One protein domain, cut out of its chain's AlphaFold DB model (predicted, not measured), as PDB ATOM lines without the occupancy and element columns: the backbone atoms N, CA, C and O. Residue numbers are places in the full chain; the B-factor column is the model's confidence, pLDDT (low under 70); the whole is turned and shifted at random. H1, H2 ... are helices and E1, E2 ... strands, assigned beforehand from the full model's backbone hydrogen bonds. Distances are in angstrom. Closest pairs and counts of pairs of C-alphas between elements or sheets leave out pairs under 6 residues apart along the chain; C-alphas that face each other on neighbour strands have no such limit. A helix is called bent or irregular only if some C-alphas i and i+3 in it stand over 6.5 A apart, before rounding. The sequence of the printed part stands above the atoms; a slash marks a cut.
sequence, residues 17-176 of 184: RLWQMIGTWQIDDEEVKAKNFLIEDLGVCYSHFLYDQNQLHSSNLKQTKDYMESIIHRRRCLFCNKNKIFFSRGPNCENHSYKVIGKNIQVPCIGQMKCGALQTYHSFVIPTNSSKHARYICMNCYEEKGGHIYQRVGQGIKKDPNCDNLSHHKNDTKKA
ATOM      1  N   ARG A  17      12.164  11.756 -31.360       92.69
ATOM      2  CA  ARG A  17      11.075  11.345 -32.252       92.69
ATOM      3  C   ARG A  17      10.657   9.920 -31.907       92.69
ATOM      4  O   ARG A  17      11.518   9.086 -31.623       92.69
ATOM      5  N   LEU A  18       9.352   9.647 -31.926       92.12
ATOM      6  CA  LEU A  18       8.815   8.337 -31.553       92.12
ATOM      7  C   LEU A  18       9.397   7.212 -32.423       92.12
ATOM      8  O   LEU A  18       9.772   6.176 -31.887       92.12
ATOM      9  N   TRP A  19       9.586   7.450 -33.727       91.50
ATOM     10  CA  TRP A  19      10.188   6.484 -34.664       91.50
ATOM     11  C   TRP A  19      11.616   6.047 -34.305       91.50
ATOM     12  O   TRP A  19      12.149   5.111 -34.890       91.50
ATOM     13  N   GLN A  20      12.291   6.748 -33.385       89.62
ATOM     14  CA  GLN A  20      13.635   6.375 -32.942       89.62
ATOM     15  C   GLN A  20      13.607   5.279 -31.869       89.62
ATOM     16  O   GLN A  20      14.666   4.764 -31.509       89.62
ATOM     17  N   MET A  21      12.428   4.963 -31.329       90.50
ATOM     18  CA  MET A  21      12.230   3.851 -30.405       90.50
ATOM     19  C   MET A  21      12.263   2.517 -31.155       90.50
ATOM     20  O   MET A  21      11.918   2.443 -32.329       90.50
ATOM     21  N   ILE A  22      12.680   1.458 -30.469       88.44
ATOM     22  CA  ILE A  22      12.882   0.125 -31.054       88.44
ATOM     23  C   ILE A  22      11.760  -0.828 -30.628       88.44
ATOM     24  O   ILE A  22      11.323  -1.679 -31.404       88.44
ATOM     25  N   GLY A  23      11.284  -0.687 -29.390       89.38
ATOM     26  CA  GLY A  23      10.298  -1.589 -28.812       89.38
ATOM     27  C   GLY A  23       8.891  -1.460 -29.387       89.38
ATOM     28  O   GLY A  23       8.557  -0.561 -30.156       89.38
ATOM     29  N   THR A  24       8.031  -2.370 -28.938       91.62
ATOM     30  CA  THR A  24       6.579  -2.249 -29.078       91.62
ATOM     31  C   THR A  24       5.999  -1.568 -27.846       91.62
ATOM     32  O   THR A  24       6.217  -2.010 -26.718       91.62
ATOM     33  N   TRP A  25       5.219  -0.515 -28.054       92.19
ATOM     34  CA  TRP A  25       4.683   0.337 -26.998       92.19
ATOM     35  C   TRP A  25       3.200   0.582 -27.205       92.19
ATOM     36  O   TRP A  25       2.774   0.849 -28.319       92.19
ATOM     37  N   GLN A  26       2.404   0.538 -26.139       92.88
ATOM     38  CA  GLN A  26       1.080   1.157 -26.177       92.88
ATOM     39  C   GLN A  26       1.248   2.645 -25.867       92.88
ATOM     40  O   GLN A  26       1.915   2.994 -24.889       92.88
ATOM     41  N   ILE A  27       0.665   3.501 -26.698       92.00
ATOM     42  CA  ILE A  27       0.815   4.959 -26.623       92.00
ATOM     43  C   ILE A  27      -0.532   5.624 -26.327       92.00
ATOM     44  O   ILE A  27      -1.578   4.989 -26.433       92.00
ATOM     45  N   ASP A  28      -0.493   6.876 -25.876       90.94
ATOM     46  CA  ASP A  28      -1.690   7.637 -25.516       90.94
ATOM     47  C   ASP A  28      -2.564   7.901 -26.754       90.94
ATOM     48  O   ASP A  28      -2.148   8.588 -27.690       90.94
ATOM     49  N   ASP A  29      -3.783   7.353 -26.740       91.12
ATOM     50  CA  ASP A  29      -4.728   7.440 -27.849       91.12
ATOM     51  C   ASP A  29      -5.106   8.897 -28.182       91.12
ATOM     52  O   ASP A  29      -5.380   9.210 -29.341       91.12
ATOM     53  N   GLU A  30      -5.151   9.788 -27.187       91.25
ATOM     54  CA  GLU A  30      -5.538  11.189 -27.382       91.25
ATOM     55  C   GLU A  30      -4.432  11.991 -28.065       91.25
ATOM     56  O   GLU A  30      -4.718  12.808 -28.938       91.25
ATOM     57  N   GLU A  31      -3.169  11.738 -27.710       89.81
ATOM     58  CA  GLU A  31      -2.022  12.413 -28.334       89.81
ATOM     59  C   GLU A  31      -1.920  12.056 -29.813       89.81
ATOM     60  O   GLU A  31      -1.780  12.931 -30.663       89.81
ATOM     61  N   VAL A  32      -2.062  10.772 -30.138       92.06
ATOM     62  CA  VAL A  32      -1.963  10.311 -31.526       92.06
ATOM     63  C   VAL A  32      -3.070  10.910 -32.385       92.06
ATOM     64  O   VAL A  32      -2.808  11.343 -33.505       92.06
ATOM     65  N   LYS A  33      -4.296  10.993 -31.856       92.06
ATOM     66  CA  LYS A  33      -5.405  11.657 -32.552       92.06
ATOM     67  C   LYS A  33      -5.146  13.149 -32.738       92.06
ATOM     68  O   LYS A  33      -5.369  13.651 -33.831       92.06
ATOM     69  N   ALA A  34      -4.645  13.839 -31.711       92.12
ATOM     70  CA  ALA A  34      -4.320  15.264 -31.791       92.12
ATOM     71  C   ALA A  34      -3.223  15.573 -32.827       92.12
ATOM     72  O   ALA A  34      -3.154  16.690 -33.335       92.12
ATOM     73  N   LYS A  35      -2.378  14.588 -33.152       92.00
ATOM     74  CA  LYS A  35      -1.340  14.662 -34.190       92.00
ATOM     75  C   LYS A  35      -1.740  14.008 -35.513       92.00
ATOM     76  O   LYS A  35      -0.877  13.715 -36.329       92.00
ATOM     77  N   ASN A  36      -3.030  13.735 -35.729       92.12
ATOM     78  CA  ASN A  36      -3.540  13.099 -36.949       92.12
ATOM     79  C   ASN A  36      -2.805  11.802 -37.328       92.12
ATOM     80  O   ASN A  36      -2.657  11.487 -38.504       92.12
ATOM     81  N   PHE A  37      -2.352  11.037 -36.330       90.38
ATOM     82  CA  PHE A  37      -1.588   9.800 -36.511       90.38
ATOM     83  C   PHE A  37      -0.239   9.973 -37.236       90.38
ATOM     84  O   PHE A  37       0.399   8.972 -37.565       90.38
ATOM     85  N   LEU A  38       0.233  11.210 -37.428       90.94
ATOM     86  CA  LEU A  38       1.532  11.495 -38.025       90.94
ATOM     87  C   LEU A  38       2.634  11.165 -37.022       90.94
ATOM     88  O   LEU A  38       2.814  11.832 -36.003       90.94
ATOM     89  N   ILE A  39       3.383  10.102 -37.311       90.12
ATOM     90  CA  ILE A  39       4.468   9.631 -36.448       90.12
ATOM     91  C   ILE A  39       5.581  10.674 -36.279       90.12
ATOM     92  O   ILE A  39       6.231  10.728 -35.235       90.12
ATOM     93  N   GLU A  40       5.756  11.524 -37.290       88.88
ATOM     94  CA  GLU A  40       6.718  12.622 -37.333       88.88
ATOM     95  C   GLU A  40       6.503  13.631 -36.206       88.88
ATOM     96  O   GLU A  40       7.464  14.144 -35.625       88.88
ATOM     97  N   ASP A  41       5.244  13.840 -35.836       91.12
ATOM     98  CA  ASP A  41       4.829  14.797 -34.818       91.12
ATOM     99  C   ASP A  41       4.777  14.199 -33.410       91.12
ATOM    100  O   ASP A  41       4.565  14.925 -32.432       91.12
ATOM    101  N   LEU A  42       5.004  12.889 -33.286       92.00
ATOM    102  CA  LEU A  42       5.012  12.192 -32.011       92.00
ATOM    103  C   LEU A  42       6.408  12.196 -31.386       92.00
ATOM    104  O   LEU A  42       7.420  11.838 -31.997       92.00
ATOM    105  N   GLY A  43       6.447  12.583 -30.112       92.00
ATOM    106  CA  GLY A  43       7.667  12.691 -29.329       92.00
ATOM    107  C   GLY A  43       7.641  11.832 -28.070       92.00
ATOM    108  O   GLY A  43       6.620  11.688 -27.404       92.00
ATOM    109  N   VAL A  44       8.808  11.315 -27.703       90.75
ATOM    110  CA  VAL A  44       9.068  10.651 -26.427       90.75
ATOM    111  C   VAL A  44      10.103  11.459 -25.647       90.75
ATOM    112  O   VAL A  44      11.058  11.998 -26.213       90.75
ATOM    113  N   CYS A  45       9.934  11.594 -24.331       89.88
ATOM    114  CA  CYS A  45      10.936  12.300 -23.541       89.88
ATOM    115  C   CYS A  45      12.241  11.507 -23.459       89.88
ATOM    116  O   CYS A  45      12.272  10.280 -23.565       89.88
ATOM    117  N   TYR A  46      13.334  12.228 -23.227       87.19
ATOM    118  CA  TYR A  46      14.667  11.646 -23.251       87.19
ATOM    119  C   TYR A  46      14.856  10.489 -22.256       87.19
ATOM    120  O   TYR A  46      15.512   9.504 -22.580       87.19
ATOM    121  N   SER A  47      14.238  10.556 -21.073       83.88
ATOM    122  CA  SER A  47      14.326   9.484 -20.076       83.88
ATOM    123  C   SER A  47      13.651   8.187 -20.537       83.88
ATOM    124  O   SER A  47      14.225   7.118 -20.350       83.88
ATOM    125  N   HIS A  48      12.477   8.270 -21.170       86.00
ATOM    126  CA  HIS A  48      11.793   7.111 -21.753       86.00
ATOM    127  C   HIS A  48      12.538   6.569 -22.982       86.00
ATOM    128  O   HIS A  48      12.627   5.358 -23.156       86.00
ATOM    129  N   PHE A  49      13.130   7.447 -23.794       87.94
ATOM    130  CA  PHE A  49      13.950   7.053 -24.941       87.94
ATOM    131  C   PHE A  49      15.205   6.267 -24.541       87.94
ATOM    132  O   PHE A  49      15.515   5.237 -25.137       87.94
ATOM    133  N   LEU A  50      15.936   6.742 -23.526       85.38
ATOM    134  CA  LEU A  50      17.100   6.023 -23.003       85.38
ATOM    135  C   LEU A  50      16.703   4.685 -22.386       85.38
ATOM    136  O   LEU A  50      17.433   3.708 -22.508       85.38
ATOM    137  N   TYR A  51      15.545   4.642 -21.734       83.75
ATOM    138  CA  TYR A  51      15.031   3.421 -21.139       83.75
ATOM    139  C   TYR A  51      14.705   2.356 -22.200       83.75
ATOM    140  O   TYR A  51      15.137   1.213 -22.066       83.75
ATOM    141  N   ASP A  52      14.030   2.740 -23.288       85.00
ATOM    142  CA  ASP A  52      13.767   1.844 -24.420       85.00
ATOM    143  C   ASP A  52      15.055   1.241 -24.994       85.00
ATOM    144  O   ASP A  52      15.137   0.030 -25.168       85.00
ATOM    145  N   GLN A  53      16.079   2.058 -25.230       80.94
ATOM    146  CA  GLN A  53      17.304   1.577 -25.872       80.94
ATOM    147  C   GLN A  53      18.240   0.811 -24.944       80.94
ATOM    148  O   GLN A  53      18.831  -0.173 -25.370       80.94
ATOM    149  N   ASN A  54      18.405   1.264 -23.700       81.62
ATOM    150  CA  ASN A  54      19.494   0.781 -22.851       81.62
ATOM    151  C   ASN A  54      19.041  -0.227 -21.800       81.62
ATOM    152  O   ASN A  54      19.892  -0.820 -21.145       81.62
ATOM    153  N   GLN A  55      17.737  -0.336 -21.531       79.25
ATOM    154  CA  GLN A  55      17.219  -1.158 -20.430       79.25
ATOM    155  C   GLN A  55      16.260  -2.248 -20.903       79.25
ATOM    156  O   GLN A  55      16.191  -3.293 -20.267       79.25
ATOM    157  N   LEU A  56      15.535  -2.024 -22.005       79.56
ATOM    158  CA  LEU A  56      14.624  -3.030 -22.552       79.56
ATOM    159  C   LEU A  56      15.275  -3.905 -23.623       79.56
ATOM    160  O   LEU A  56      15.017  -5.101 -23.668       79.56
ATOM    161  N   HIS A  57      16.091  -3.335 -24.504       82.69
ATOM    162  CA  HIS A  57      16.575  -4.045 -25.685       82.69
ATOM    163  C   HIS A  57      18.084  -4.277 -25.636       82.69
ATOM    164  O   HIS A  57      18.830  -3.537 -24.999       82.69
ATOM    165  N   SER A  58      18.533  -5.321 -26.330       80.06
ATOM    166  CA  SER A  58      19.955  -5.567 -26.564       80.06
ATOM    167  C   SER A  58      20.539  -4.468 -27.458       80.06
ATOM    168  O   SER A  58      19.867  -3.963 -28.361       80.06
ATOM    169  N   SER A  59      21.807  -4.113 -27.233       73.06
ATOM    170  CA  SER A  59      22.479  -2.974 -27.885       73.06
ATOM    171  C   SER A  59      22.405  -2.997 -29.416       73.06
ATOM    172  O   SER A  59      22.301  -1.951 -30.053       73.06
ATOM    173  N   ASN A  60      22.416  -4.191 -30.011       76.38
ATOM    174  CA  ASN A  60      22.487  -4.366 -31.461       76.38
ATOM    175  C   ASN A  60      21.104  -4.383 -32.133       76.38
ATOM    176  O   ASN A  60      21.027  -4.240 -33.350       76.38
ATOM    177  N   LEU A  61      20.004  -4.473 -31.371       77.12
ATOM    178  CA  LEU A  61      18.646  -4.531 -31.934       77.12
ATOM    179  C   LEU A  61      18.292  -3.267 -32.732       77.12
ATOM    180  O   LEU A  61      17.488  -3.292 -33.656       77.12
ATOM    181  N   LYS A  62      18.928  -2.134 -32.425       76.38
ATOM    182  CA  LYS A  62      18.725  -0.895 -33.183       76.38
ATOM    183  C   LYS A  62      19.147  -1.012 -34.649       76.38
ATOM    184  O   LYS A  62      18.618  -0.266 -35.471       76.38
ATOM    185  N   GLN A  63      20.107  -1.888 -34.936       78.50
ATOM    186  CA  GLN A  63      20.686  -2.087 -36.260       78.50
ATOM    187  C   GLN A  63      19.909  -3.124 -37.079       78.50
ATOM    188  O   GLN A  63      20.110  -3.199 -38.283       78.50
ATOM    189  N   THR A  64      19.019  -3.907 -36.454       79.25
ATOM    190  CA  THR A  64      18.279  -4.973 -37.151       79.25
ATOM    191  C   THR A  64      17.061  -4.464 -37.916       79.25
ATOM    192  O   THR A  64      16.575  -5.159 -38.802       79.25
ATOM    193  N   LYS A  65      16.572  -3.260 -37.591       82.69
ATOM    194  CA  LYS A  65      15.412  -2.628 -38.236       82.69
ATOM    195  C   LYS A  65      15.696  -1.171 -38.534       82.69
ATOM    196  O   LYS A  65      16.324  -0.498 -37.715       82.69
ATOM    197  N   ASP A  66      15.199  -0.669 -39.654       86.25
ATOM    198  CA  ASP A  66      15.278   0.743 -40.016       86.25
ATOM    199  C   ASP A  66      14.207   1.556 -39.262       86.25
ATOM    200  O   ASP A  66      13.205   1.035 -38.776       86.25
ATOM    201  N   TYR A  67      14.448   2.848 -39.024       85.69
ATOM    202  CA  TYR A  67      13.479   3.692 -38.308       85.69
ATOM    203  C   TYR A  67      12.293   4.051 -39.205       85.69
ATOM    204  O   TYR A  67      11.205   4.287 -38.684       85.69
ATOM    205  N   MET A  68      12.479   4.010 -40.525       87.81
ATOM    206  CA  MET A  68      11.430   4.138 -41.531       87.81
ATOM    207  C   MET A  68      10.428   2.982 -41.478       87.81
ATOM    208  O   MET A  68       9.297   3.132 -41.923       87.81
ATOM    209  N   GLU A  69      10.786   1.848 -40.865       90.06
ATOM    210  CA  GLU A  69       9.858   0.734 -40.630       90.06
ATOM    211  C   GLU A  69       8.922   0.980 -39.438       90.06
ATOM    212  O   GLU A  69       8.212   0.077 -38.998       90.06
ATOM    213  N   SER A  70       8.938   2.172 -38.848       92.06
ATOM    214  CA  SER A  70       8.083   2.507 -37.716       92.06
ATOM    215  C   SER A  70       6.607   2.570 -38.097       92.06
ATOM    216  O   SER A  70       6.222   3.254 -39.040       92.06
ATOM    217  N   ILE A  71       5.760   1.900 -37.316       92.00
ATOM    218  CA  ILE A  71       4.330   1.768 -37.600       92.00
ATOM    219  C   ILE A  71       3.509   2.157 -36.370       92.00
ATOM    220  O   ILE A  71       3.760   1.697 -35.252       92.00
ATOM    221  N   ILE A  72       2.470   2.963 -36.601       93.88
ATOM    222  CA  ILE A  72       1.379   3.188 -35.652       93.88
ATOM    223  C   ILE A  72       0.253   2.203 -35.971       93.88
ATOM    224  O   ILE A  72      -0.372   2.252 -37.028       93.88
ATOM    225  N   HIS A  73      -0.022   1.292 -35.046       91.44
ATOM    226  CA  HIS A  73      -1.046   0.265 -35.181       91.44
ATOM    227  C   HIS A  73      -2.283   0.632 -34.374       91.44
ATOM    228  O   HIS A  73      -2.213   0.808 -33.158       91.44
ATOM    229  N   ARG A  74      -3.453   0.607 -35.011       93.56
ATOM    230  CA  ARG A  74      -4.734   0.539 -34.300       93.56
ATOM    231  C   ARG A  74      -5.148  -0.922 -34.175       93.56
ATOM    232  O   ARG A  74      -5.464  -1.566 -35.174       93.56
ATOM    233  N   ARG A  75      -5.131  -1.469 -32.959       94.12
ATOM    234  CA  ARG A  75      -5.408  -2.896 -32.715       94.12
ATOM    235  C   ARG A  75      -6.459  -3.078 -31.638       94.12
ATOM    236  O   ARG A  75      -6.511  -2.335 -30.660       94.12
ATOM    237  N   ARG A  76      -7.290  -4.102 -31.812       95.62
ATOM    238  CA  ARG A  76      -8.288  -4.506 -30.825       95.62
ATOM    239  C   ARG A  76      -7.617  -5.378 -29.768       95.62
ATOM    240  O   ARG A  76      -6.978  -6.369 -30.112       95.62
ATOM    241  N   CYS A  77      -7.752  -5.009 -28.498       95.19
ATOM    242  CA  CYS A  77      -7.228  -5.812 -27.398       95.19
ATOM    243  C   CYS A  77      -7.980  -7.151 -27.302       95.19
ATOM    244  O   CYS A  77      -9.211  -7.164 -27.272       95.19
ATOM    245  N   LEU A  78      -7.242  -8.256 -27.180       94.25
ATOM    246  CA  LEU A  78      -7.754  -9.625 -27.058       94.25
ATOM    247  C   LEU A  78      -8.776  -9.794 -25.919       94.25
ATOM    248  O   LEU A  78      -9.753 -10.536 -26.048       94.25
ATOM    249  N   PHE A  79      -8.555  -9.111 -24.795       92.88
ATOM    250  CA  PHE A  79      -9.363  -9.297 -23.592       92.88
ATOM    251  C   PHE A  79     -10.531  -8.318 -23.508       92.88
ATOM    252  O   PHE A  79     -11.677  -8.767 -23.488       92.88
ATOM    253  N   CYS A  80     -10.268  -7.004 -23.511       94.94
ATOM    254  CA  CYS A  80     -11.328  -5.996 -23.376       94.94
ATOM    255  C   CYS A  80     -12.026  -5.625 -24.685       94.94
ATOM    256  O   CYS A  80     -12.983  -4.858 -24.657       94.94
ATOM    257  N   ASN A  81     -11.560  -6.124 -25.834       94.50
ATOM    258  CA  ASN A  81     -12.174  -5.870 -27.138       94.50
ATOM    259  C   ASN A  81     -12.231  -4.378 -27.540       94.50
ATOM    260  O   ASN A  81     -12.924  -4.013 -28.492       94.50
ATOM    261  N   LYS A  82     -11.506  -3.507 -26.825       95.50
ATOM    262  CA  LYS A  82     -11.373  -2.078 -27.126       95.50
ATOM    263  C   LYS A  82     -10.217  -1.865 -28.098       95.50
ATOM    264  O   LYS A  82      -9.188  -2.539 -27.999       95.50
ATOM    265  N   ASN A  83     -10.381  -0.916 -29.015       94.88
ATOM    266  CA  ASN A  83      -9.282  -0.448 -29.853       94.88
ATOM    267  C   ASN A  83      -8.280   0.324 -28.996       94.88
ATOM    268  O   ASN A  83      -8.686   1.102 -28.136       94.88
ATOM    269  N   LYS A  84      -6.996   0.082 -29.245       94.88
ATOM    270  CA  LYS A  84      -5.854   0.741 -28.616       94.88
ATOM    271  C   LYS A  84      -4.824   1.080 -29.676       94.88
ATOM    272  O   LYS A  84      -4.752   0.387 -30.700       94.88
ATOM    273  N   ILE A  85      -4.043   2.123 -29.426       94.81
ATOM    274  CA  ILE A  85      -2.955   2.511 -30.309       94.81
ATOM    275  C   ILE A  85      -1.631   1.964 -29.779       94.81
ATOM    276  O   ILE A  85      -1.272   2.124 -28.611       94.81
ATOM    277  N   PHE A  86      -0.909   1.297 -30.672       93.88
ATOM    278  CA  PHE A  86       0.428   0.788 -30.424       93.88
ATOM    279  C   PHE A  86       1.408   1.396 -31.418       93.88
ATOM    280  O   PHE A  86       1.064   1.655 -32.563       93.88
ATOM    281  N   PHE A  87       2.642   1.566 -30.984       94.19
ATOM    282  CA  PHE A  87       3.791   1.850 -31.820       94.19
ATOM    283  C   PHE A  87       4.696   0.617 -31.844       94.19
ATOM    284  O   PHE A  87       4.849  -0.051 -30.818       94.19
ATOM    285  N   SER A  88       5.324   0.337 -32.980       92.12
ATOM    286  CA  SER A  88       6.489  -0.548 -33.043       92.12
ATOM    287  C   SER A  88       7.418  -0.153 -34.183       92.12
ATOM    288  O   SER A  88       6.962   0.358 -35.206       92.12
ATOM    289  N   ARG A  89       8.712  -0.450 -34.031       90.06
ATOM    290  CA  ARG A  89       9.671  -0.420 -35.137       90.06
ATOM    291  C   ARG A  89       9.629  -1.751 -35.879       90.06
ATOM    292  O   ARG A  89       9.946  -2.800 -35.315       90.06
ATOM    293  N   GLY A  90       9.160  -1.722 -37.119       87.81
ATOM    294  CA  GLY A  90       8.744  -2.907 -37.851       87.81
ATOM    295  C   GLY A  90       7.470  -3.524 -37.262       87.81
ATOM    296  O   GLY A  90       6.758  -2.898 -36.469       87.81
ATOM    297  N   PRO A  91       7.145  -4.774 -37.621       84.69
ATOM    298  CA  PRO A  91       5.843  -5.343 -37.296       84.69
ATOM    299  C   PRO A  91       5.723  -5.871 -35.852       84.69
ATOM    300  O   PRO A  91       4.613  -6.145 -35.399       84.69
ATOM    301  N   ASN A  92       6.841  -6.025 -35.138       84.94
ATOM    302  CA  ASN A  92       6.934  -6.485 -33.748       84.94
ATOM    303  C   ASN A  92       8.349  -6.256 -33.183       84.94
ATOM    304  O   ASN A  92       9.286  -5.966 -33.926       84.94
ATOM    305  N   CYS A  93       8.525  -6.448 -31.873       86.12
ATOM    306  CA  CYS A  93       9.846  -6.482 -31.240       86.12
ATOM    307  C   CYS A  93      10.390  -7.918 -31.177       86.12
ATOM    308  O   CYS A  93       9.748  -8.784 -30.585       86.12
ATOM    309  N   GLU A  94      11.575  -8.168 -31.738       80.06
ATOM    310  CA  GLU A  94      12.182  -9.512 -31.807       80.06
ATOM    311  C   GLU A  94      12.527 -10.083 -30.427       80.06
ATOM    312  O   GLU A  94      12.325 -11.268 -30.191       80.06
ATOM    313  N   ASN A  95      12.937  -9.241 -29.475       80.44
ATOM    314  CA  ASN A  95      13.256  -9.691 -28.114       80.44
ATOM    315  C   ASN A  95      12.011 -10.056 -27.286       80.44
ATOM    316  O   ASN A  95      12.125 -10.685 -26.241       80.44
ATOM    317  N   HIS A  96      10.827  -9.617 -27.719       83.25
ATOM    318  CA  HIS A  96       9.657  -9.433 -26.854       83.25
ATOM    319  C   HIS A  96       8.352  -9.931 -27.495       83.25
ATOM    320  O   HIS A  96       7.247  -9.448 -27.224       83.25
ATOM    321  N   SER A  97       8.477 -10.898 -28.395       85.88
ATOM    322  CA  SER A  97       7.360 -11.477 -29.130       85.88
ATOM    323  C   SER A  97       7.202 -12.945 -28.765       85.88
ATOM    324  O   SER A  97       8.174 -13.695 -28.700       85.88
ATOM    325  N   TYR A  98       5.959 -13.360 -28.510       87.00
ATOM    326  CA  TYR A  98       5.658 -14.694 -28.000       87.00
ATOM    327  C   TYR A  98       4.460 -15.311 -28.713       87.00
ATOM    328  O   TYR A  98       3.517 -14.634 -29.125       87.00
ATOM    329  N   LYS A  99       4.484 -16.634 -28.805       88.56
ATOM    330  CA  LYS A  99       3.368 -17.476 -29.206       88.56
ATOM    331  C   LYS A  99       2.799 -18.138 -27.961       88.56
ATOM    332  O   LYS A  99       3.530 -18.843 -27.280       88.56
ATOM    333  N   VAL A 100       1.513 -17.944 -27.692       86.56
ATOM    334  CA  VAL A 100       0.786 -18.574 -26.582       86.56
ATOM    335  C   VAL A 100      -0.244 -19.531 -27.161       86.56
ATOM    336  O   VAL A 100      -1.086 -19.113 -27.954       86.56
ATOM    337  N   ILE A 101      -0.157 -20.820 -26.816       85.75
ATOM    338  CA  ILE A 101      -1.060 -21.880 -27.312       85.75
ATOM    339  C   ILE A 101      -1.167 -21.826 -28.852       85.75
ATOM    340  O   ILE A 101      -2.238 -21.734 -29.449       85.75
ATOM    341  N   GLY A 102      -0.020 -21.782 -29.531       85.94
ATOM    342  CA  GLY A 102       0.024 -21.782 -30.995       85.94
ATOM    343  C   GLY A 102      -0.286 -20.437 -31.675       85.94
ATOM    344  O   GLY A 102      -0.103 -20.326 -32.888       85.94
ATOM    345  N   LYS A 103      -0.717 -19.401 -30.941       89.38
ATOM    346  CA  LYS A 103      -1.103 -18.096 -31.507       89.38
ATOM    347  C   LYS A 103      -0.120 -16.997 -31.114       89.38
ATOM    348  O   LYS A 103       0.231 -16.865 -29.947       89.38
ATOM    349  N   ASN A 104       0.295 -16.181 -32.081       91.12
ATOM    350  CA  ASN A 104       1.163 -15.033 -31.815       91.12
ATOM    351  C   ASN A 104       0.396 -13.995 -30.984       91.12
ATOM    352  O   ASN A 104      -0.746 -13.653 -31.308       91.12
ATOM    353  N   ILE A 105       1.020 -13.487 -29.926       89.94
ATOM    354  CA  ILE A 105       0.496 -12.392 -29.114       89.94
ATOM    355  C   ILE A 105       1.481 -11.230 -29.107       89.94
ATOM    356  O   ILE A 105       2.690 -11.424 -29.214       89.94
ATOM    357  N   GLN A 106       0.953 -10.023 -28.931       90.38
ATOM    358  CA  GLN A 106       1.763  -8.828 -28.756       90.38
ATOM    359  C   GLN A 106       1.321  -8.083 -27.499       90.38
ATOM    360  O   GLN A 106       0.173  -7.654 -27.386       90.38
ATOM    361  N   VAL A 107       2.251  -7.905 -26.567       89.44
ATOM    362  CA  VAL A 107       2.124  -6.965 -25.446       89.44
ATOM    363  C   VAL A 107       3.210  -5.895 -25.586       89.44
ATOM    364  O   VAL A 107       4.211  -6.126 -26.274       89.44
ATOM    365  N   PRO A 108       3.039  -4.716 -24.970       90.06
ATOM    366  CA  PRO A 108       4.109  -3.730 -24.877       90.06
ATOM    367  C   PRO A 108       5.345  -4.304 -24.176       90.06
ATOM    368  O   PRO A 108       5.213  -4.982 -23.157       90.06
ATOM    369  N   CYS A 109       6.542  -3.987 -24.676       88.44
ATOM    370  CA  CYS A 109       7.813  -4.543 -24.186       88.44
ATOM    371  C   CYS A 109       8.047  -4.280 -22.691       88.44
ATOM    372  O   CYS A 109       8.599  -5.116 -21.983       88.44
ATOM    373  N   ILE A 110       7.557  -3.149 -22.176       81.69
ATOM    374  CA  ILE A 110       7.632  -2.814 -20.747       81.69
ATOM    375  C   ILE A 110       6.891  -3.817 -19.843       81.69
ATOM    376  O   ILE A 110       7.254  -3.979 -18.681       81.69
ATOM    377  N   GLY A 111       5.882  -4.517 -20.370       75.38
ATOM    378  CA  GLY A 111       5.180  -5.582 -19.653       75.38
ATOM    379  C   GLY A 111       6.001  -6.863 -19.490       75.38
ATOM    380  O   GLY A 111       5.601  -7.744 -18.740       75.38
ATOM    381  N   GLN A 112       7.133  -6.996 -20.186       76.00
ATOM    382  CA  GLN A 112       7.879  -8.255 -20.277       76.00
ATOM    383  C   GLN A 112       9.283  -8.204 -19.663       76.00
ATOM    384  O   GLN A 112       9.864  -9.253 -19.415       76.00
ATOM    385  N   MET A 113       9.830  -7.016 -19.381       70.00
ATOM    386  CA  MET A 113      11.220  -6.861 -18.921       70.00
ATOM    387  C   MET A 113      11.526  -7.592 -17.601       70.00
ATOM    388  O   MET A 113      12.627  -8.095 -17.408       70.00
ATOM    389  N   LYS A 114      10.571  -7.594 -16.663       69.69
ATOM    390  CA  LYS A 114      10.717  -8.113 -15.287       69.69
ATOM    391  C   LYS A 114       9.426  -8.755 -14.804       69.69
ATOM    392  O   LYS A 114       8.951  -8.521 -13.697       69.69
ATOM    393  N   CYS A 115       8.772  -9.460 -15.708       72.19
ATOM    394  CA  CYS A 115       7.579 -10.196 -15.370       72.19
ATOM    395  C   CYS A 115       7.686 -11.563 -16.018       72.19
ATOM    396  O   CYS A 115       7.593 -11.693 -17.240       72.19
ATOM    397  N   GLY A 116       7.857 -12.579 -15.174       67.81
ATOM    398  CA  GLY A 116       7.851 -13.965 -15.591       67.81
ATOM    399  C   GLY A 116       6.517 -14.412 -16.185       67.81
ATOM    400  O   GLY A 116       6.485 -15.486 -16.755       67.81
ATOM    401  N   ALA A 117       5.435 -13.621 -16.161       72.38
ATOM    402  CA  ALA A 117       4.108 -14.056 -16.611       72.38
ATOM    403  C   ALA A 117       4.066 -14.690 -18.011       72.38
ATOM    404  O   ALA A 117       3.223 -15.542 -18.251       72.38
ATOM    405  N   LEU A 118       4.943 -14.326 -18.951       72.62
ATOM    406  CA  LEU A 118       5.046 -15.041 -20.233       72.62
ATOM    407  C   LEU A 118       6.116 -16.148 -20.227       72.62
ATOM    408  O   LEU A 118       6.016 -17.091 -21.000       72.62
ATOM    409  N   GLN A 119       7.099 -16.095 -19.334       64.94
ATOM    410  CA  GLN A 119       8.175 -17.084 -19.200       64.94
ATOM    411  C   GLN A 119       7.795 -18.288 -18.308       64.94
ATOM    412  O   GLN A 119       8.286 -19.392 -18.530       64.94
ATOM    413  N   THR A 120       6.875 -18.130 -17.346       60.28
ATOM    414  CA  THR A 120       6.452 -19.157 -16.369       60.28
ATOM    415  C   THR A 120       5.756 -20.362 -17.022       60.28
ATOM    416  O   THR A 120       5.628 -21.419 -16.412       60.28
ATOM    417  N   TYR A 121       5.328 -20.245 -18.280       62.16
ATOM    418  CA  TYR A 121       4.508 -21.236 -18.983       62.16
ATOM    419  C   TYR A 121       5.236 -21.893 -20.152       62.16
ATOM    420  O   TYR A 121       4.658 -22.060 -21.225       62.16
ATOM    421  N   HIS A 122       6.506 -22.232 -19.968       61.12
ATOM    422  CA  HIS A 122       7.439 -22.559 -21.048       61.12
ATOM    423  C   HIS A 122       6.955 -23.622 -22.065       61.12
ATOM    424  O   HIS A 122       7.393 -23.605 -23.212       61.12
ATOM    425  N   SER A 123       6.031 -24.523 -21.701       69.00
ATOM    426  CA  SER A 123       5.424 -25.483 -22.644       69.00
ATOM    427  C   SER A 123       4.358 -24.877 -23.570       69.00
ATOM    428  O   SER A 123       4.137 -25.381 -24.669       69.00
ATOM    429  N   PHE A 124       3.694 -23.794 -23.159       76.00
ATOM    430  CA  PHE A 124       2.629 -23.125 -23.915       76.00
ATOM    431  C   PHE A 124       3.034 -21.763 -24.470       76.00
ATOM    432  O   PHE A 124       2.312 -21.237 -25.322       76.00
ATOM    433  N   VAL A 125       4.141 -21.194 -23.989       82.00
ATOM    434  CA  VAL A 125       4.641 -19.881 -24.390       82.00
ATOM    435  C   VAL A 125       6.023 -20.021 -25.009       82.00
ATOM    436  O   VAL A 125       6.976 -20.409 -24.343       82.00
ATOM    437  N   ILE A 126       6.119 -19.709 -26.298       85.38
ATOM    438  CA  ILE A 126       7.335 -19.889 -27.094       85.38
ATOM    439  C   ILE A 126       7.743 -18.527 -27.668       85.38
ATOM    440  O   ILE A 126       6.899 -17.882 -28.301       85.38
ATOM    441  N   PRO A 127       8.995 -18.068 -27.489       85.44
ATOM    442  CA  PRO A 127       9.502 -16.879 -28.171       85.44
ATOM    443  C   PRO A 127       9.322 -16.990 -29.690       85.44
ATOM    444  O   PRO A 127       9.476 -18.060 -30.276       85.44
ATOM    445  N   THR A 128       8.968 -15.898 -30.358       85.69
ATOM    446  CA  THR A 128       8.776 -15.904 -31.810       85.69
ATOM    447  C   THR A 128       9.129 -14.565 -32.419       85.69
ATOM    448  O   THR A 128       8.795 -13.534 -31.861       85.69
ATOM    449  N   ASN A 129       9.692 -14.567 -33.623       82.25
ATOM    450  CA  ASN A 129       9.915 -13.328 -34.370       82.25
ATOM    451  C   ASN A 129       8.721 -12.982 -35.276       82.25
ATOM    452  O   ASN A 129       8.728 -11.950 -35.938       82.25
ATOM    453  N   SER A 130       7.675 -13.817 -35.302       83.81
ATOM    454  CA  SER A 130       6.516 -13.633 -36.177       83.81
ATOM    455  C   SER A 130       5.451 -12.729 -35.558       83.81
ATOM    456  O   SER A 130       4.819 -13.067 -34.559       83.81
ATOM    457  N   SER A 131       5.122 -11.659 -36.271       84.06
ATOM    458  CA  SER A 131       3.970 -10.781 -36.022       84.06
ATOM    459  C   SER A 131       2.689 -11.220 -36.748       84.06
ATOM    460  O   SER A 131       1.623 -10.624 -36.566       84.06
ATOM    461  N   LYS A 132       2.761 -12.255 -37.599       85.75
ATOM    462  CA  LYS A 132       1.638 -12.672 -38.449       85.75
ATOM    463  C   LYS A 132       0.432 -13.060 -37.591       85.75
ATOM    464  O   LYS A 132       0.536 -13.928 -36.724       85.75
ATOM    465  N   HIS A 133      -0.710 -12.418 -37.834       88.12
ATOM    466  CA  HIS A 133      -1.947 -12.584 -37.055       88.12
ATOM    467  C   HIS A 133      -1.771 -12.386 -35.537       88.12
ATOM    468  O   HIS A 133      -2.515 -12.978 -34.751       88.12
ATOM    469  N   ALA A 134      -0.796 -11.571 -35.116       91.00
ATOM    470  CA  ALA A 134      -0.565 -11.299 -33.706       91.00
ATOM    471  C   ALA A 134      -1.799 -10.667 -33.052       91.00
ATOM    472  O   ALA A 134      -2.372  -9.691 -33.549       91.00
ATOM    473  N   ARG A 135      -2.212 -11.230 -31.913       92.25
ATOM    474  CA  ARG A 135      -3.310 -10.703 -31.101       92.25
ATOM    475  C   ARG A 135      -2.748  -9.775 -30.032       92.25
ATOM    476  O   ARG A 135      -1.950 -10.192 -29.197       92.25
ATOM    477  N   TYR A 136      -3.163  -8.515 -30.064       93.12
ATOM    478  CA  TYR A 136      -2.627  -7.493 -29.170       93.12
ATOM    479  C   TYR A 136      -3.334  -7.528 -27.821       93.12
ATOM    480  O   TYR A 136      -4.545  -7.732 -27.745       93.12
ATOM    481  N   ILE A 137      -2.590  -7.280 -26.753       92.75
ATOM    482  CA  ILE A 137      -3.108  -7.156 -25.393       92.75
ATOM    483  C   ILE A 137      -2.674  -5.789 -24.866       92.75
ATOM    484  O   ILE A 137      -1.504  -5.421 -24.935       92.75
ATOM    485  N   CYS A 138      -3.637  -5.008 -24.379       93.06
ATOM    486  CA  CYS A 138      -3.345  -3.712 -23.781       93.06
ATOM    487  C   CYS A 138      -2.755  -3.868 -22.379       93.06
ATOM    488  O   CYS A 138      -3.004  -4.870 -21.715       93.06
ATOM    489  N   MET A 139      -2.031  -2.849 -21.923       89.25
ATOM    490  CA  MET A 139      -1.381  -2.810 -20.613       89.25
ATOM    491  C   MET A 139      -2.346  -3.146 -19.464       89.25
ATOM    492  O   MET A 139      -2.089  -4.089 -18.729       89.25
ATOM    493  N   ASN A 140      -3.507  -2.491 -19.387       90.12
ATOM    494  CA  ASN A 140      -4.473  -2.761 -18.314       90.12
ATOM    495  C   ASN A 140      -4.935  -4.226 -18.302       90.12
ATOM    496  O   ASN A 140      -4.960  -4.863 -17.258       90.12
ATOM    497  N   CYS A 141      -5.272  -4.787 -19.469       91.06
ATOM    498  CA  CYS A 141      -5.687  -6.186 -19.537       91.06
ATOM    499  C   CYS A 141      -4.530  -7.156 -19.313       91.06
ATOM    500  O   CYS A 141      -4.776  -8.293 -18.940       91.06
ATOM    501  N   TYR A 142      -3.294  -6.752 -19.592       87.75
ATOM    502  CA  TYR A 142      -2.130  -7.549 -19.241       87.75
ATOM    503  C   TYR A 142      -2.011  -7.651 -17.715       87.75
ATOM    504  O   TYR A 142      -1.907  -8.761 -17.198       87.75
ATOM    505  N   GLU A 143      -2.151  -6.529 -17.003       85.50
ATOM    506  CA  GLU A 143      -2.128  -6.495 -15.534       85.50
ATOM    507  C   GLU A 143      -3.296  -7.255 -14.895       85.50
ATOM    508  O   GLU A 143      -3.094  -8.123 -14.051       85.50
ATOM    509  N   GLU A 144      -4.524  -7.049 -15.381       85.56
ATOM    510  CA  GLU A 144      -5.721  -7.784 -14.933       85.56
ATOM    511  C   GLU A 144      -5.624  -9.311 -15.116       85.56
ATOM    512  O   GLU A 144      -6.450 -10.060 -14.586       85.56
ATOM    513  N   LYS A 145      -4.678  -9.787 -15.934       82.56
ATOM    514  CA  LYS A 145      -4.475 -11.209 -16.238       82.56
ATOM    515  C   LYS A 145      -3.212 -11.780 -15.600       82.56
ATOM    516  O   LYS A 145      -2.786 -12.860 -16.002       82.56
ATOM    517  N   GLY A 146      -2.665 -11.098 -14.592       76.44
ATOM    518  CA  GLY A 146      -1.506 -11.554 -13.820       76.44
ATOM    519  C   GLY A 146      -0.165 -11.225 -14.473       76.44
ATOM    520  O   GLY A 146       0.877 -11.675 -14.010       76.44
ATOM    521  N   GLY A 147      -0.169 -10.455 -15.564       78.88
ATOM    522  CA  GLY A 147       1.022  -9.742 -15.997       78.88
ATOM    523  C   GLY A 147       1.318  -8.593 -15.037       78.88
ATOM    524  O   GLY A 147       0.445  -8.122 -14.322       78.88
ATOM    525  N   HIS A 148       2.545  -8.103 -15.036       78.12
ATOM    526  CA  HIS A 148       2.923  -6.954 -14.226       78.12
ATOM    527  C   HIS A 148       3.774  -6.042 -15.081       78.12
ATOM    528  O   HIS A 148       4.783  -6.467 -15.652       78.12
ATOM    529  N   ILE A 149       3.347  -4.793 -15.221       77.12
ATOM    530  CA  ILE A 149       4.121  -3.848 -16.003       77.12
ATOM    531  C   ILE A 149       5.161  -3.222 -15.105       77.12
ATOM    532  O   ILE A 149       4.878  -2.784 -13.992       77.12
ATOM    533  N   TYR A 150       6.382  -3.151 -15.617       74.69
ATOM    534  CA  TYR A 150       7.455  -2.549 -14.867       74.69
ATOM    535  C   TYR A 150       7.173  -1.068 -14.569       74.69
ATOM    536  O   TYR A 150       6.956  -0.254 -15.476       74.69
ATOM    537  N   GLN A 151       7.239  -0.720 -13.287       69.44
ATOM    538  CA  GLN A 151       7.258   0.654 -12.813       69.44
ATOM    539  C   GLN A 151       8.679   1.004 -12.389       69.44
ATOM    540  O   GLN A 151       9.301   0.306 -11.593       69.44
ATOM    541  N   ARG A 152       9.204   2.098 -12.943       63.56
ATOM    542  CA  ARG A 152      10.558   2.543 -12.636       63.56
ATOM    543  C   ARG A 152      10.635   2.986 -11.179       63.56
ATOM    544  O   ARG A 152      10.033   3.989 -10.809       63.56
ATOM    545  N   VAL A 153      11.433   2.279 -10.389       61.91
ATOM    546  CA  VAL A 153      11.851   2.734  -9.063       61.91
ATOM    547  C   VAL A 153      12.818   3.920  -9.200       61.91
ATOM    548  O   VAL A 153      13.610   3.983 -10.144       61.91
ATOM    549  N   GLY A 154      12.700   4.910  -8.308       56.38
ATOM    550  CA  GLY A 154      13.479   6.154  -8.352       56.38
ATOM    551  C   GLY A 154      15.002   5.944  -8.381       56.38
ATOM    552  O   GLY A 154      15.514   4.856  -8.113       56.38
ATOM    553  N   GLN A 155      15.753   7.000  -8.718       53.22
ATOM    554  CA  GLN A 155      17.222   6.953  -8.698       53.22
ATOM    555  C   GLN A 155      17.745   6.599  -7.293       53.22
ATOM    556  O   GLN A 155      17.302   7.179  -6.309       53.22
ATOM    557  N   GLY A 156      18.701   5.662  -7.212       54.28
ATOM    558  CA  GLY A 156      19.384   5.273  -5.966       54.28
ATOM    559  C   GLY A 156      18.981   3.917  -5.368       54.28
ATOM    560  O   GLY A 156      19.612   3.465  -4.413       54.28
ATOM    561  N   ILE A 157      17.983   3.223  -5.928       57.81
ATOM    562  CA  ILE A 157      17.542   1.915  -5.417       57.81
ATOM    563  C   ILE A 157      18.442   0.789  -5.962       57.81
ATOM    564  O   ILE A 157      18.473   0.522  -7.159       57.81
ATOM    565  N   LYS A 158      19.183   0.122  -5.060       52.75
ATOM    566  CA  LYS A 158      20.182  -0.926  -5.382       52.75
ATOM    567  C   LYS A 158      19.584  -2.280  -5.793       52.75
ATOM    568  O   LYS A 158      20.262  -3.062  -6.450       52.75
ATOM    569  N   LYS A 159      18.346  -2.579  -5.391       54.38
ATOM    570  CA  LYS A 159      17.621  -3.801  -5.768       54.38
ATOM    571  C   LYS A 159      16.295  -3.400  -6.380       54.38
ATOM    572  O   LYS A 159      15.345  -3.091  -5.671       54.38
ATOM    573  N   ASP A 160      16.276  -3.368  -7.700       54.38
ATOM    574  CA  ASP A 160      15.063  -3.112  -8.451       54.38
ATOM    575  C   ASP A 160      14.117  -4.323  -8.314       54.38
ATOM    576  O   ASP A 160      14.516  -5.431  -8.697       54.38
ATOM    577  N   PRO A 161      12.917  -4.163  -7.727       56.69
ATOM    578  CA  PRO A 161      12.011  -5.278  -7.520       56.69
ATOM    579  C   PRO A 161      11.602  -5.905  -8.860       56.69
ATOM    580  O   PRO A 161      11.066  -5.247  -9.748       56.69
ATOM    581  N   ASN A 162      11.865  -7.202  -9.012       60.72
ATOM    582  CA  ASN A 162      11.293  -8.026 -10.075       60.72
ATOM    583  C   ASN A 162      10.030  -8.706  -9.519       60.72
ATOM    584  O   ASN A 162      10.013  -9.091  -8.346       60.72
ATOM    585  N   CYS A 163       8.995  -8.889 -10.340       61.31
ATOM    586  CA  CYS A 163       7.749  -9.552  -9.948       61.31
ATOM    587  C   CYS A 163       7.985 -10.967  -9.408       61.31
ATOM    588  O   CYS A 163       7.290 -11.410  -8.491       61.31
ATOM    589  N   ASP A 164       9.026 -11.628  -9.915       58.38
ATOM    590  CA  ASP A 164       9.455 -12.950  -9.461       58.38
ATOM    591  C   ASP A 164      10.032 -12.904  -8.033       58.38
ATOM    592  O   ASP A 164       9.732 -13.763  -7.204       58.38
ATOM    593  N   ASN A 165      10.776 -11.843  -7.694       56.19
ATOM    594  CA  ASN A 165      11.369 -11.650  -6.364       56.19
ATOM    595  C   ASN A 165      10.326 -11.261  -5.305       56.19
ATOM    596  O   ASN A 165      10.559 -11.436  -4.111       56.19
ATOM    597  N   LEU A 166       9.176 -10.744  -5.738       59.12
ATOM    598  CA  LEU A 166       8.072 -10.322  -4.876       59.12
ATOM    599  C   LEU A 166       6.983 -11.399  -4.720       59.12
ATOM    600  O   LEU A 166       5.960 -11.150  -4.089       59.12
ATOM    601  N   SER A 167       7.191 -12.612  -5.258       59.03
ATOM    602  CA  SER A 167       6.200 -13.703  -5.235       59.03
ATOM    603  C   SER A 167       4.840 -13.341  -5.859       59.03
ATOM    604  O   SER A 167       3.847 -14.014  -5.573       59.03
ATOM    605  N   HIS A 168       4.771 -12.326  -6.729       61.78
ATOM    606  CA  HIS A 168       3.502 -11.853  -7.294       61.78
ATOM    607  C   HIS A 168       2.786 -12.909  -8.147       61.78
ATOM    608  O   HIS A 168       1.574 -12.853  -8.281       61.78
ATOM    609  N   HIS A 169       3.511 -13.922  -8.627       66.12
ATOM    610  CA  HIS A 169       2.977 -14.973  -9.493       66.12
ATOM    611  C   HIS A 169       2.510 -16.251  -8.779       66.12
ATOM    612  O   HIS A 169       2.150 -17.216  -9.452       66.12
ATOM    613  N   LYS A 170       2.479 -16.302  -7.434       56.25
ATOM    614  CA  LYS A 170       2.210 -17.552  -6.685       56.25
ATOM    615  C   LYS A 170       0.833 -18.204  -6.923       56.25
ATOM    616  O   LYS A 170       0.631 -19.305  -6.436       56.25
ATOM    617  N   ASN A 171      -0.079 -17.606  -7.697       57.28
ATOM    618  CA  ASN A 171      -1.359 -18.213  -8.103       57.28
ATOM    619  C   ASN A 171      -1.837 -17.819  -9.521       57.28
ATOM    620  O   ASN A 171      -2.969 -18.133  -9.903       57.28
ATOM    621  N   ASP A 172      -1.003 -17.142 -10.313       60.12
ATOM    622  CA  ASP A 172      -1.424 -16.547 -11.595       60.12
ATOM    623  C   ASP A 172      -1.519 -17.587 -12.719       60.12
ATOM    624  O   ASP A 172      -2.307 -17.439 -13.660       60.12
ATOM    625  N   THR A 173      -0.768 -18.683 -12.560       59.31
ATOM    626  CA  THR A 173      -0.476 -19.694 -13.578       59.31
ATOM    627  C   THR A 173      -1.754 -20.286 -14.207       59.31
ATOM    628  O   THR A 173      -2.028 -20.220 -15.407       59.31
ATOM    629  N   LYS A 174      -2.640 -20.842 -13.381       61.47
ATOM    630  CA  LYS A 174      -3.835 -21.530 -13.893       61.47
ATOM    631  C   LYS A 174      -4.868 -20.563 -14.489       61.47
ATOM    632  O   LYS A 174      -5.436 -20.837 -15.547       61.47
ATOM    633  N   LYS A 175      -5.078 -19.413 -13.842       65.50
ATOM    634  CA  LYS A 175      -6.116 -18.442 -14.223       65.50
ATOM    635  C   LYS A 175      -5.809 -17.756 -15.552       65.50
ATOM    636  O   LYS A 175      -6.708 -17.624 -16.384       65.50
ATOM    637  N   ALA A 176      -4.561 -17.341 -15.791       67.31
ATOM    638  CA  ALA A 176      -4.225 -16.662 -17.041       67.31
ATOM    639  C   ALA A 176      -4.345 -17.613 -18.244       67.31
ATOM    640  O   ALA A 176      -4.946 -17.247 -19.257       67.31
TER     641      ALA A 176
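AT A GLANCE: This is residues 17 to 176 of the 184 residues of an uncharacterized protein of Rhizophagus irregularis (UniProt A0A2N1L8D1). With little regular structure, this is a mass of loops holding two small, separate sheets, E4-E3-E5 and the longer hairpin E1-E2, with the start of H1, at Asp 29, near E2; residues 154 to 159, in the long stretch between H4 and H5, stick out. The 160 printed residues include, in order, H1 H2 H3 E1 E2 E3 E4 E5 H4 H5, mixed in class, 55 residues in all; both sheets are antiparallel. It is compact, radius of gyration of the C-alphas 15.6 A, spanning 43 by 41 by 30 A.

IN THESE COORDINATES: E4 is residues 103 to 106, E3 98 to 100, E5 125 to 127, E1 70 to 76 (19.1 A), E2 83 to 89 (19.7 A). H1 is 29 to 34, from C-alpha 29 (-4.728, 7.440, -27.849), H2 46 to 56 (14.7 A), H3 61 to 64, H4 139 to 143, H5 172 to 176, ending at C-alpha 176 (-4.225, -16.662, -17.041).

HOW THE PARTS SIT: Within hydrogen-bond range are N 105 and O 98 (2.9 A) in hairpin E3-E4, N 99 and O 126 (2.8 A) between E3 and E5, and N 73 and O 86 (2.7 A) in hairpin E1-E2. The closest C-alphas of H1 and E2, Asp 29 and Ile 85, are 5.8 A apart. H2 and H3 are close but not clearly touching, C-alphas 53 and 62 being 7.8 A apart. H4 and H5 are apart. Every O i to N i+4 pair is within range in H1, H4 and H5, 6 of 7 in H2; H3 is too short.

THE WHOLE: The farthest C-alphas, Asn 36 and Lys 170, are 43.5 A apart. The printed part has no cut. Links H1 to H2, E4 to E5, E5 to H4 and H4 to H5 are long. The pLDDT is under 70 at 33 residues, among them 151 to 176.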